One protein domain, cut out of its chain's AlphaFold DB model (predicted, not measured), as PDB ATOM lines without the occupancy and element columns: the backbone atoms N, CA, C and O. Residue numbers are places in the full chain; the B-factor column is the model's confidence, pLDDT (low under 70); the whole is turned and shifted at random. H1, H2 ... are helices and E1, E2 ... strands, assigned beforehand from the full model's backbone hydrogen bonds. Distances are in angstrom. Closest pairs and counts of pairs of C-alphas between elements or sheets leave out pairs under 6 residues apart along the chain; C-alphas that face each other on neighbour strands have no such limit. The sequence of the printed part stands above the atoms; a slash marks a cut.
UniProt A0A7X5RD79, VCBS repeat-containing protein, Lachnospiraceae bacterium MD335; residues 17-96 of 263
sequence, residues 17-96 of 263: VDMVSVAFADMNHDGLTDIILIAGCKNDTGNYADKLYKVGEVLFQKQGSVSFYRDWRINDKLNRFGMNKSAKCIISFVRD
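AT A GLANCE: This is residues 17 to 96 of the 263 residues of the protein "VCBS repeat-containing protein" of Lachnospiraceae bacterium MD335 (UniProt A0A7X5RD79). A long, twisted antiparallel sheet, E1 E2 E3, has two short helices packed on it, H1 by E3 and H2 across the strands; residues 44 to 49 stick out at one end. The 80 printed residues run E1 E2 E3 H1 H2, a mixed class, only just compact, close to loose, with a radius of gyration of the C-alphas of 13.5 A and spans of 44 by 24 by 19 A.

HOW THE PARTS SIT: E1, residues 17 to 25, and E2, residues 34 to 42, form a hairpin, with N 36 and O 23 at 2.8 A. E3, residues 52 to 61, completes a meander, each strand the antiparallel neighbour of the one before; N 37 and O 57 are 2.9 A apart. H1, residues 72 to 80, is on the sheet; its closest C-alphas to E3 are Asn 75 and Glu 57, 5.7 A. H2, residues 87 to 94, is on the sheet at a height of 8.9 A. H1 and H2 only just touch, with 3 pairs of C-alphas within 8 A, the closest Leu 78 and Ile 90 at 7.1 A. In both helices every O i to N i+4 pair is within hydrogen-bond range.

IN THESE COORDINATES: E1 begins at C-alpha 17 (-26.388, 40.026, 39.150) and is 24.5 A long, E2 26.1 A, E3 29.1 A, H1 11.8 A. H2, 10.4 A, ends at C-alpha 94 (-33.355, 22.002, 55.007).

THE WHOLE: The C-alphas farthest apart, Asn 47 and Gly 64, are 45.4 A apart. The printed part has no cut, and its links are short. Residues 45 to 50 are under pLDDT 70.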
ATOM      1  N   VAL A  17     -27.427  39.786  40.157       83.94
ATOM      2  CA  VAL A  17     -26.388  40.026  39.150       83.94
ATOM      3  C   VAL A  17     -25.818  38.728  38.589       83.94
ATOM      4  O   VAL A  17     -25.279  38.750  37.487       83.94
ATOM      5  N   ASP A  18     -25.954  37.612  39.312       82.81
ATOM      6  CA  ASP A  18     -25.463  36.304  38.874       82.81
ATOM      7  C   ASP A  18     -26.222  35.135  39.530       82.81
ATOM      8  O   ASP A  18     -26.827  35.284  40.596       82.81
ATOM      9  N   MET A  19     -26.169  33.954  38.912       86.38
ATOM     10  CA  MET A  19     -26.578  32.687  39.519       86.38
ATOM     11  C   MET A  19     -25.327  31.936  39.977       86.38
ATOM     12  O   MET A  19     -24.676  31.253  39.191       86.38
ATOM     13  N   VAL A  20     -25.015  32.046  41.267       85.50
ATOM     14  CA  VAL A  20     -23.796  31.485  41.869       85.50
ATOM     15  C   VAL A  20     -23.839  29.959  41.902       85.50
ATOM     16  O   VAL A  20     -22.823  29.304  41.690       85.50
ATOM     17  N   SER A  21     -25.000  29.363  42.188       87.94
ATOM     18  CA  SER A  21     -25.122  27.906  42.263       87.94
ATOM     19  C   SER A  21     -26.534  27.419  41.962       87.94
ATOM     20  O   SER A  21     -27.520  28.037  42.365       87.94
ATOM     21  N   VAL A  22     -26.616  26.268  41.292       92.38
ATOM     22  CA  VAL A  22     -27.841  25.486  41.106       92.38
ATOM     23  C   VAL A  22     -27.532  24.041  41.472       92.38
ATOM     24  O   VAL A  22     -26.579  23.460  40.952       92.38
ATOM     25  N   ALA A  23     -28.339  23.453  42.348       94.56
ATOM     26  CA  ALA A  23     -28.224  22.052  42.726       94.56
ATOM     27  C   ALA A  23     -29.601  21.386  42.789       94.56
ATOM     28  O   ALA A  23     -30.632  22.050  42.883       94.56
ATOM     29  N   PHE A  24     -29.597  20.058  42.726       96.00
ATOM     30  CA  PHE A  24     -30.797  19.233  42.710       96.00
ATOM     31  C   PHE A  24     -30.656  18.135  43.756       96.00
ATOM     32  O   PHE A  24     -29.654  17.414  43.759       96.00
ATOM     33  N   ALA A  25     -31.633  18.024  44.645       95.62
ATOM     34  CA  ALA A  25     -31.648  17.030  45.712       95.62
ATOM     35  C   ALA A  25     -33.078  16.840  46.223       95.62
ATOM     36  O   ALA A  25     -33.886  17.751  46.115       95.62
ATOM     37  N   ASP A  26     -33.377  15.677  46.794       96.50
ATOM     38  CA  ASP A  26     -34.591  15.473  47.592       96.50
ATOM     39  C   ASP A  26     -34.383  16.137  48.964       96.50
ATOM     40  O   ASP A  26     -33.527  15.697  49.747       96.50
ATOM     41  N   MET A  27     -35.080  17.248  49.214       96.38
ATOM     42  CA  MET A  27     -34.859  18.121  50.372       96.38
ATOM     43  C   MET A  27     -35.857  17.879  51.499       96.38
ATOM     44  O   MET A  27     -35.595  18.288  52.628       96.38
ATOM     45  N   ASN A  28     -36.993  17.244  51.212       95.19
ATOM     46  CA  ASN A  28     -38.052  16.945  52.180       95.19
ATOM     47  C   ASN A  28     -38.281  15.430  52.382       95.19
ATOM     48  O   ASN A  28     -39.178  15.056  53.139       95.19
ATOM     49  N   HIS A  29     -37.465  14.580  51.753       95.88
ATOM     50  CA  HIS A  29     -37.548  13.120  51.783       95.88
ATOM     51  C   HIS A  29     -38.843  12.549  51.182       95.88
ATOM     52  O   HIS A  29     -39.328  11.505  51.635       95.88
ATOM     53  N   ASP A  30     -39.418  13.210  50.173       95.44
ATOM     54  CA  ASP A  30     -40.621  12.738  49.475       95.44
ATOM     55  C   ASP A  30     -40.322  11.884  48.224       95.44
ATOM     56  O   ASP A  30     -41.245  11.358  47.589       95.44
ATOM     57  N   GLY A  31     -39.039  11.682  47.907       94.88
ATOM     58  CA  GLY A  31     -38.570  10.922  46.750       94.88
ATOM     59  C   GLY A  31     -38.622  11.690  45.427       94.88
ATOM     60  O   GLY A  31     -38.365  11.088  44.378       94.88
ATOM     61  N   LEU A  32     -38.961  12.981  45.445       95.44
ATOM     62  CA  LEU A  32     -38.926  13.881  44.295       95.44
ATOM     63  C   LEU A  32     -37.658  14.740  44.322       95.44
ATOM     64  O   LEU A  32     -36.969  14.866  45.330       95.44
ATOM     65  N   THR A  33     -37.319  15.313  43.168       95.69
ATOM     66  CA  THR A  33     -36.125  16.148  43.044       95.69
ATOM     67  C   THR A  33     -36.507  17.610  43.215       95.69
ATOM     68  O   THR A  33     -37.139  18.201  42.336       95.69
ATOM     69  N   ASP A  34     -36.043  18.216  44.299       97.12
ATOM     70  CA  ASP A  34     -36.185  19.644  44.560       97.12
ATOM     71  C   ASP A  34     -35.019  20.435  43.955       97.12
ATOM     72  O   ASP A  34     -33.977  19.887  43.573       97.12
ATOM     73  N   ILE A  35     -35.198  21.751  43.857       96.50
ATOM     74  CA  ILE A  35     -34.210  22.669  43.282       96.50
ATOM     75  C   ILE A  35     -33.670  23.576  44.380       96.50
ATOM     76  O   ILE A  35     -34.430  24.225  45.096       96.50
ATOM     77  N   ILE A  36     -32.349  23.672  44.458       96.19
ATOM     78  CA  ILE A  36     -31.627  24.611  45.308       96.19
ATOM     79  C   ILE A  36     -30.995  25.665  44.413       96.19
ATOM     80  O   ILE A  36     -30.328  25.330  43.432       96.19
ATOM     81  N   LEU A  37     -31.169  26.930  44.772       94.00
ATOM     82  CA  LEU A  37     -30.617  28.065  44.043       94.00
ATOM     83  C   LEU A  37     -29.859  28.970  44.997       94.00
ATOM     84  O   LEU A  37     -30.307  29.211  46.116       94.00
ATOM     85  N   ILE A  38     -28.728  29.491  44.535       91.00
ATOM     86  CA  ILE A  38     -27.993  30.559  45.204       91.00
ATOM     87  C   ILE A  38     -27.750  31.649  44.174       91.00
ATOM     88  O   ILE A  38     -26.975  31.470  43.236       91.00
ATOM     89  N   ALA A  39     -28.419  32.777  44.359       88.69
ATOM     90  CA  ALA A  39     -28.243  33.974  43.559       88.69
ATOM     91  C   ALA A  39     -27.181  34.881  44.189       88.69
ATOM     92  O   ALA A  39     -27.125  35.046  45.410       88.69
ATOM     93  N   GLY A  40     -26.349  35.482  43.347       86.12
ATOM     94  CA  GLY A  40     -25.471  36.583  43.701       86.12
ATOM     95  C   GLY A  40     -26.211  37.894  43.477       86.12
ATOM     96  O   GLY A  40     -26.663  38.176  42.367       86.12
ATOM     97  N   CYS A  41     -26.334  38.695  44.524       82.88
ATOM     98  CA  CYS A  41     -27.040  39.966  44.514       82.88
ATOM     99  C   CYS A  41     -26.074  41.104  44.843       82.88
ATOM    100  O   CYS A  41     -25.163  40.944  45.656       82.88
ATOM    101  N   LYS A  42     -26.274  42.268  44.227       82.62
ATOM    102  CA  LYS A  42     -25.426  43.447  44.434       82.62
ATOM    103  C   LYS A  42     -26.309  44.680  44.539       82.62
ATOM    104  O   LYS A  42     -27.050  44.981  43.618       82.62
ATOM    105  N   ASN A  43     -26.268  45.381  45.667       73.69
ATOM    106  CA  ASN A  43     -27.090  46.581  45.830       73.69
ATOM    107  C   ASN A  43     -26.426  47.787  45.149       73.69
ATOM    108  O   ASN A  43     -25.217  47.969  45.266       73.69
ATOM    109  N   ASP A  44     -27.234  48.658  44.545       72.75
ATOM    110  CA  ASP A  44     -26.749  49.914  43.946       72.75
ATOM    111  C   ASP A  44     -26.571  51.044  44.979       72.75
ATOM    112  O   ASP A  44     -25.978  52.078  44.693       72.75
ATOM    113  N   THR A  45     -27.138  50.895  46.185       66.25
ATOM    114  CA  THR A  45     -27.175  51.948  47.219       66.25
ATOM    115  C   THR A  45     -27.090  51.373  48.642       66.25
ATOM    116  O   THR A  45     -27.420  50.209  48.875       66.25
ATOM    117  N   GLY A  46     -26.675  52.202  49.611       66.81
ATOM    118  CA  GLY A  46     -26.577  51.859  51.041       66.81
ATOM    119  C   GLY A  46     -25.195  51.358  51.482       66.81
ATOM    120  O   GLY A  46     -24.263  51.302  50.692       66.81
ATOM    121  N   ASN A  47     -25.056  50.959  52.752       56.66
ATOM    122  CA  ASN A  47     -23.771  50.499  53.328       56.66
ATOM    123  C   ASN A  47     -23.233  49.195  52.699       56.66
ATOM    124  O   ASN A  47     -22.076  48.828  52.903       56.66
ATOM    125  N   TYR A  48     -24.080  48.502  51.935       58.97
ATOM    126  CA  TYR A  48     -23.743  47.318  51.143       58.97
ATOM    127  C   TYR A  48     -23.777  47.606  49.638       58.97
ATOM    128  O   TYR A  48     -23.870  46.673  48.841       58.97
ATOM    129  N   ALA A  49     -23.738  48.886  49.244       68.81
ATOM    130  CA  ALA A  49     -23.572  49.260  47.851       68.81
ATOM    131  C   ALA A  49     -22.307  48.600  47.305       68.81
ATOM    132  O   ALA A  49     -21.276  48.528  47.975       68.81
ATOM    133  N   ASP A  50     -22.431  48.064  46.105       69.06
ATOM    134  CA  ASP A  50     -21.385  47.363  45.385       69.06
ATOM    135  C   ASP A  50     -20.821  46.070  46.005       69.06
ATOM    136  O   ASP A  50     -19.959  45.431  45.397       69.06
ATOM    137  N   LYS A  51     -21.336  45.619  47.153       75.12
ATOM    138  CA  LYS A  51     -20.924  44.353  47.773       75.12
ATOM    139  C   LYS A  51     -21.797  43.207  47.270       75.12
ATOM    140  O   LYS A  51     -23.023  43.273  47.357       75.12
ATOM    141  N   LEU A  52     -21.156  42.157  46.755       78.31
ATOM    142  CA  LEU A  52     -21.832  40.917  46.383       78.31
ATOM    143  C   LEU A  52     -22.277  40.186  47.656       78.31
ATOM    144  O   LEU A  52     -21.466  39.946  48.547       78.31
ATOM    145  N   TYR A  53     -23.550  39.812  47.731       80.00
ATOM    146  CA  TYR A  53     -24.091  38.946  48.775       80.00
ATOM    147  C   TYR A  53     -24.894  37.803  48.156       80.00
ATOM    148  O   TYR A  53     -25.452  37.939  47.069       80.00
ATOM    149  N   LYS A  54     -24.943  36.662  48.845       85.81
ATOM    150  CA  LYS A  54     -25.671  35.473  48.391       85.81
ATOM    151  C   LYS A  54     -27.111  35.502  48.915       85.81
ATOM    152  O   LYS A  54     -27.346  35.905  50.055       85.81
ATOM    153  N   VAL A  55     -28.059  35.050  48.099       88.62
ATOM    154  CA  VAL A  55     -29.445  34.748  48.485       88.62
ATOM    155  C   VAL A  55     -29.754  33.320  48.054       88.62
ATOM    156  O   VAL A  55     -29.641  32.990  46.879       88.62
ATOM    157  N   GLY A  56     -30.129  32.472  49.006       90.94
ATOM    158  CA  GLY A  56     -30.491  31.081  48.776       90.94
ATOM    159  C   GLY A  56     -32.002  30.884  48.679       90.94
ATOM    160  O   GLY A  56     -32.765  31.515  49.414       90.94
ATOM    161  N   GLU A  57     -32.430  29.959  47.830       93.00
ATOM    162  CA  GLU A  57     -33.809  29.484  47.749       93.00
ATOM    163  C   GLU A  57     -33.864  27.962  47.596       93.00
ATOM    164  O   GLU A  57     -33.034  27.367  46.908       93.00
ATOM    165  N   VAL A  58     -34.895  27.348  48.182       95.81
ATOM    166  CA  VAL A  58     -35.289  25.966  47.883       95.81
ATOM    167  C   VAL A  58     -36.686  25.953  47.266       95.81
ATOM    168  O   VAL A  58     -37.612  26.600  47.772       95.81
ATOM    169  N   LEU A  59     -36.833  25.229  46.156       96.00
ATOM    170  CA  LEU A  59     -38.096  24.991  45.465       96.00
ATOM    171  C   LEU A  59     -38.444  23.509  45.552       96.00
ATOM    172  O   LEU A  59     -37.752  22.683  44.962       96.00
ATOM    173  N   PHE A  60     -39.545  23.197  46.226       96.25
ATOM    174  CA  PHE A  60     -39.997  21.826  46.419       96.25
ATOM    175  C   PHE A  60     -40.888  21.371  45.268       96.25
ATOM    176  O   PHE A  60     -41.821  22.093  44.887       96.25
ATOM    177  N   GLN A  61     -40.623  20.194  44.707       96.38
ATOM    178  CA  GLN A  61     -41.447  19.619  43.651       96.38
ATOM    179  C   GLN A  61     -42.800  19.171  44.220       96.38
ATOM    180  O   GLN A  61     -42.894  18.560  45.277       96.38
ATOM    181  N   LYS A  62     -43.898  19.470  43.518       94.75
ATOM    182  CA  LYS A  62     -45.223  18.973  43.914       94.75
ATOM    183  C   LYS A  62     -45.444  17.555  43.404       94.75
ATOM    184  O   LYS A  62     -45.338  17.299  42.205       94.75
ATOM    185  N   GLN A  63     -45.877  16.665  44.293       92.38
ATOM    186  CA  GLN A  63     -46.243  15.298  43.929       92.38
ATOM    187  C   GLN A  63     -47.290  15.259  42.806       92.38
ATOM    188  O   GLN A  63     -48.286  15.985  42.826       92.38
ATOM    189  N   GLY A  64     -47.048  14.410  41.804       89.81
ATOM    190  CA  GLY A  64     -47.929  14.268  40.640       89.81
ATOM    191  C   GLY A  64     -47.950  15.485  39.707       89.81
ATOM    192  O   GLY A  64     -48.851  15.601  38.879       89.81
ATOM    193  N   SER A  65     -46.986  16.404  39.829       88.69
ATOM    194  CA  SER A  65     -46.910  17.627  39.034       88.69
ATOM    195  C   SER A  65     -45.478  17.941  38.589       88.69
ATOM    196  O   SER A  65     -44.498  17.563  39.224       88.69
ATOM    197  N   VAL A  66     -45.364  18.696  37.496       84.38
ATOM    198  CA  VAL A  66     -44.107  19.329  37.049       84.38
ATOM    199  C   VAL A  66     -43.902  20.720  37.672       84.38
ATOM    200  O   VAL A  66     -43.031  21.473  37.247       84.38
ATOM    201  N   SER A  67     -44.747  21.103  38.635       92.44
ATOM    202  CA  SER A  67     -44.699  22.408  39.299       92.44
ATOM    203  C   SER A  67     -43.953  22.356  40.629       92.44
ATOM    204  O   SER A  67     -43.905  21.321  41.289       92.44
ATOM    205  N   PHE A  68     -43.423  23.511  41.033       94.56
ATOM    206  CA  PHE A  68     -42.669  23.687  42.268       94.56
ATOM    207  C   PHE A  68     -43.358  24.697  43.194       94.56
ATOM    208  O   PHE A  68     -44.145  25.537  42.740       94.56
ATOM    209  N   TYR A  69     -43.075  24.634  44.493       92.88
ATOM    210  CA  TYR A  69     -43.501  25.634  45.473       92.88
ATOM    211  C   TYR A  69     -42.358  26.060  46.394       92.88
ATOM    212  O   TYR A  69     -41.331  25.398  46.491       92.88
ATOM    213  N   ARG A  70     -42.558  27.187  47.081       90.62
ATOM    214  CA  ARG A  70     -41.619  27.752  48.054       90.62
ATOM    215  C   ARG A  70     -42.207  27.664  49.453       90.62
ATOM    216  O   ARG A  70     -43.364  28.046  49.642       90.62
ATOM    217  N   ASP A  71     -41.404  27.257  50.430       91.44
ATOM    218  CA  ASP A  71     -41.700  27.528  51.838       91.44
ATOM    219  C   ASP A  71     -40.928  28.779  52.272       91.44
ATOM    220  O   ASP A  71     -39.709  28.768  52.444       91.44
ATOM    221  N   TRP A  72     -41.653  29.884  52.439       85.62
ATOM    222  CA  TRP A  72     -41.061  31.174  52.789       85.62
ATOM    223  C   TRP A  72     -40.392  31.169  54.168       85.62
ATOM    224  O   TRP A  72     -39.475  31.952  54.386       85.62
ATOM    225  N   ARG A  73     -40.808  30.292  55.093       90.25
ATOM    226  CA  ARG A  73     -40.227  30.213  56.444       90.25
ATOM    227  C   ARG A  73     -38.838  29.597  56.397       90.25
ATOM    228  O   ARG A  73     -37.940  30.053  57.098       90.25
ATOM    229  N   ILE A  74     -38.675  28.575  55.555       91.94
ATOM    230  CA  ILE A  74     -37.386  27.927  55.317       91.94
ATOM    231  C   ILE A  74     -36.443  28.923  54.646       91.94
ATOM    232  O   ILE A  74     -35.348  29.148  55.152       91.94
ATOM    233  N   ASN A  75     -36.889  29.584  53.573       89.69
ATOM    234  CA  ASN A  75     -36.057  30.557  52.861       89.69
ATOM    235  C   ASN A  75     -35.707  31.780  53.734       89.69
ATOM    236  O   ASN A  75     -34.580  32.265  53.657       89.69
ATOM    237  N   ASP A  76     -36.618  32.262  54.591       88.19
ATOM    238  CA  ASP A  76     -36.315  33.335  55.553       88.19
ATOM    239  C   ASP A  76     -35.189  32.917  56.500       88.19
ATOM    240  O   ASP A  76     -34.155  33.581  56.552       88.19
ATOM    241  N   LYS A  77     -35.334  31.775  57.187       91.94
ATOM    242  CA  LYS A  77     -34.305  31.271  58.110       91.94
ATOM    243  C   LYS A  77     -32.974  31.018  57.410       91.94
ATOM    244  O   LYS A  77     -31.930  31.416  57.925       91.94
ATOM    245  N   LEU A  78     -33.025  30.403  56.231       92.12
ATOM    246  CA  LEU A  78     -31.861  30.088  55.413       92.12
ATOM    247  C   LEU A  78     -30.996  31.327  55.162       92.12
ATOM    248  O   LEU A  78     -29.786  31.303  55.387       92.12
ATOM    249  N   ASN A  79     -31.627  32.411  54.710       90.38
ATOM    250  CA  ASN A  79     -30.934  33.651  54.379       90.38
ATOM    251  C   ASN A  79     -30.568  34.457  55.626       90.38
ATOM    252  O   ASN A  79     -29.469  35.000  55.712       90.38
ATOM    253  N   ARG A  80     -31.460  34.507  56.618       88.75
ATOM    254  CA  ARG A  80     -31.276  35.295  57.840       88.75
ATOM    255  C   ARG A  80     -30.101  34.825  58.688       88.75
ATOM    256  O   ARG A  80     -29.427  35.658  59.286       88.75
ATOM    257  N   PHE A  81     -29.868  33.517  58.746       90.56
ATOM    258  CA  PHE A  81     -28.824  32.927  59.586       90.56
ATOM    259  C   PHE A  81     -27.600  32.450  58.790       90.56
ATOM    260  O   PHE A  81     -26.745  31.745  59.327       90.56
ATOM    261  N   GLY A  82     -27.480  32.865  57.522       87.81
ATOM    262  CA  GLY A  82     -26.286  32.627  56.707       87.81
ATOM    263  C   GLY A  82     -26.065  31.161  56.331       87.81
ATOM    264  O   GLY A  82     -24.926  30.738  56.155       87.81
ATOM    265  N   MET A  83     -27.138  30.376  56.210       92.69
ATOM    266  CA  MET A  83     -27.087  28.976  55.758       92.69
ATOM    267  C   MET A  83     -27.105  28.865  54.222       92.69
ATOM    268  O   MET A  83     -27.039  27.774  53.664       92.69
ATOM    269  N   ASN A  84     -27.142  30.000  53.523       91.06
ATOM    270  CA  ASN A  84     -27.145  30.138  52.066       91.06
ATOM    271  C   ASN A  84     -25.738  30.227  51.432       91.06
ATOM    272  O   ASN A  84     -25.616  30.604  50.267       91.06
ATOM    273  N   LYS A  85     -24.669  29.902  52.176       87.31
ATOM    274  CA  LYS A  85     -23.275  30.016  51.696       87.31
ATOM    275  C   LYS A  85     -22.950  29.071  50.538       87.31
ATOM    276  O   LYS A  85     -22.198  29.451  49.641       87.31
ATOM    277  N   SER A  86     -23.525  27.867  50.560       89.50
ATOM    278  CA  SER A  86     -23.388  26.844  49.519       89.50
ATOM    279  C   SER A  86     -24.586  25.902  49.494       89.50
ATOM    280  O   SER A  86     -25.336  25.804  50.470       89.50
ATOM    281  N   ALA A  87     -24.737  25.154  48.398       91.62
ATOM    282  CA  ALA A  87     -25.768  24.126  48.292       91.62
ATOM    283  C   ALA A  87     -25.651  23.081  49.414       91.62
ATOM    284  O   ALA A  87     -26.665  22.628  49.932       91.62
ATOM    285  N   LYS A  88     -24.429  22.748  49.854       92.50
ATOM    286  CA  LYS A  88     -24.211  21.815  50.968       92.50
ATOM    287  C   LYS A  88     -24.730  22.365  52.298       92.50
ATOM    288  O   LYS A  88     -25.346  21.610  53.043       92.50
ATOM    289  N   CYS A  89     -24.546  23.658  52.581       93.06
ATOM    290  CA  CYS A  89     -25.147  24.285  53.764       93.06
ATOM    291  C   CYS A  89     -26.676  24.265  53.689       93.06
ATOM    292  O   CYS A  89     -27.332  23.900  54.660       93.06
ATOM    293  N   ILE A  90     -27.247  24.583  52.523       95.44
ATOM    294  CA  ILE A  90     -28.702  24.546  52.326       95.44
ATOM    295  C   ILE A  90     -29.244  23.128  52.554       95.44
ATOM    296  O   ILE A  90     -30.236  22.964  53.257       95.44
ATOM    297  N   ILE A  91     -28.576  22.100  52.020       95.69
ATOM    298  CA  ILE A  91     -28.914  20.688  52.255       95.69
ATOM    299  C   ILE A  91     -28.831  20.350  53.744       95.69
ATOM    300  O   ILE A  91     -29.791  19.821  54.302       95.69
ATOM    301  N   SER A  92     -27.725  20.709  54.396       95.62
ATOM    302  CA  SER A  92     -27.513  20.453  55.823       95.62
ATOM    303  C   SER A  92     -28.618  21.067  56.692       95.62
ATOM    304  O   SER A  92     -29.038  20.451  57.668       95.62
ATOM    305  N   PHE A  93     -29.131  22.240  56.311       96.38
ATOM    306  CA  PHE A  93     -30.247  22.885  56.998       96.38
ATOM    307  C   PHE A  93     -31.598  22.266  56.685       96.38
ATOM    308  O   PHE A  93     -32.312  21.831  57.585       96.38
ATOM    309  N   VAL A  94     -31.977  22.278  55.412       96.75
ATOM    310  CA  VAL A  94     -33.355  22.002  55.007       96.75
ATOM    311  C   VAL A  94     -33.658  20.512  55.079       96.75
ATOM    312  O   VAL A  94     -34.734  20.142  55.540       96.75
ATOM    313  N   ARG A  95     -32.703  19.676  54.658       96.31
ATOM    314  CA  ARG A  95     -32.857  18.222  54.639       96.31
ATOM    315  C   ARG A  95     -32.413  17.599  55.958       96.31
ATOM    316  O   ARG A  95     -33.158  16.835  56.557       96.31
ATOM    317  N   ASP A  96     -31.212  17.949  56.421       94.94
ATOM    318  CA  ASP A  96     -30.604  17.272  57.576       94.94
ATOM    319  C   ASP A  96     -30.958  17.943  58.924       94.94
ATOM    320  O   ASP A  96     -30.673  17.388  59.984       94.94
TER     321      ASP A  96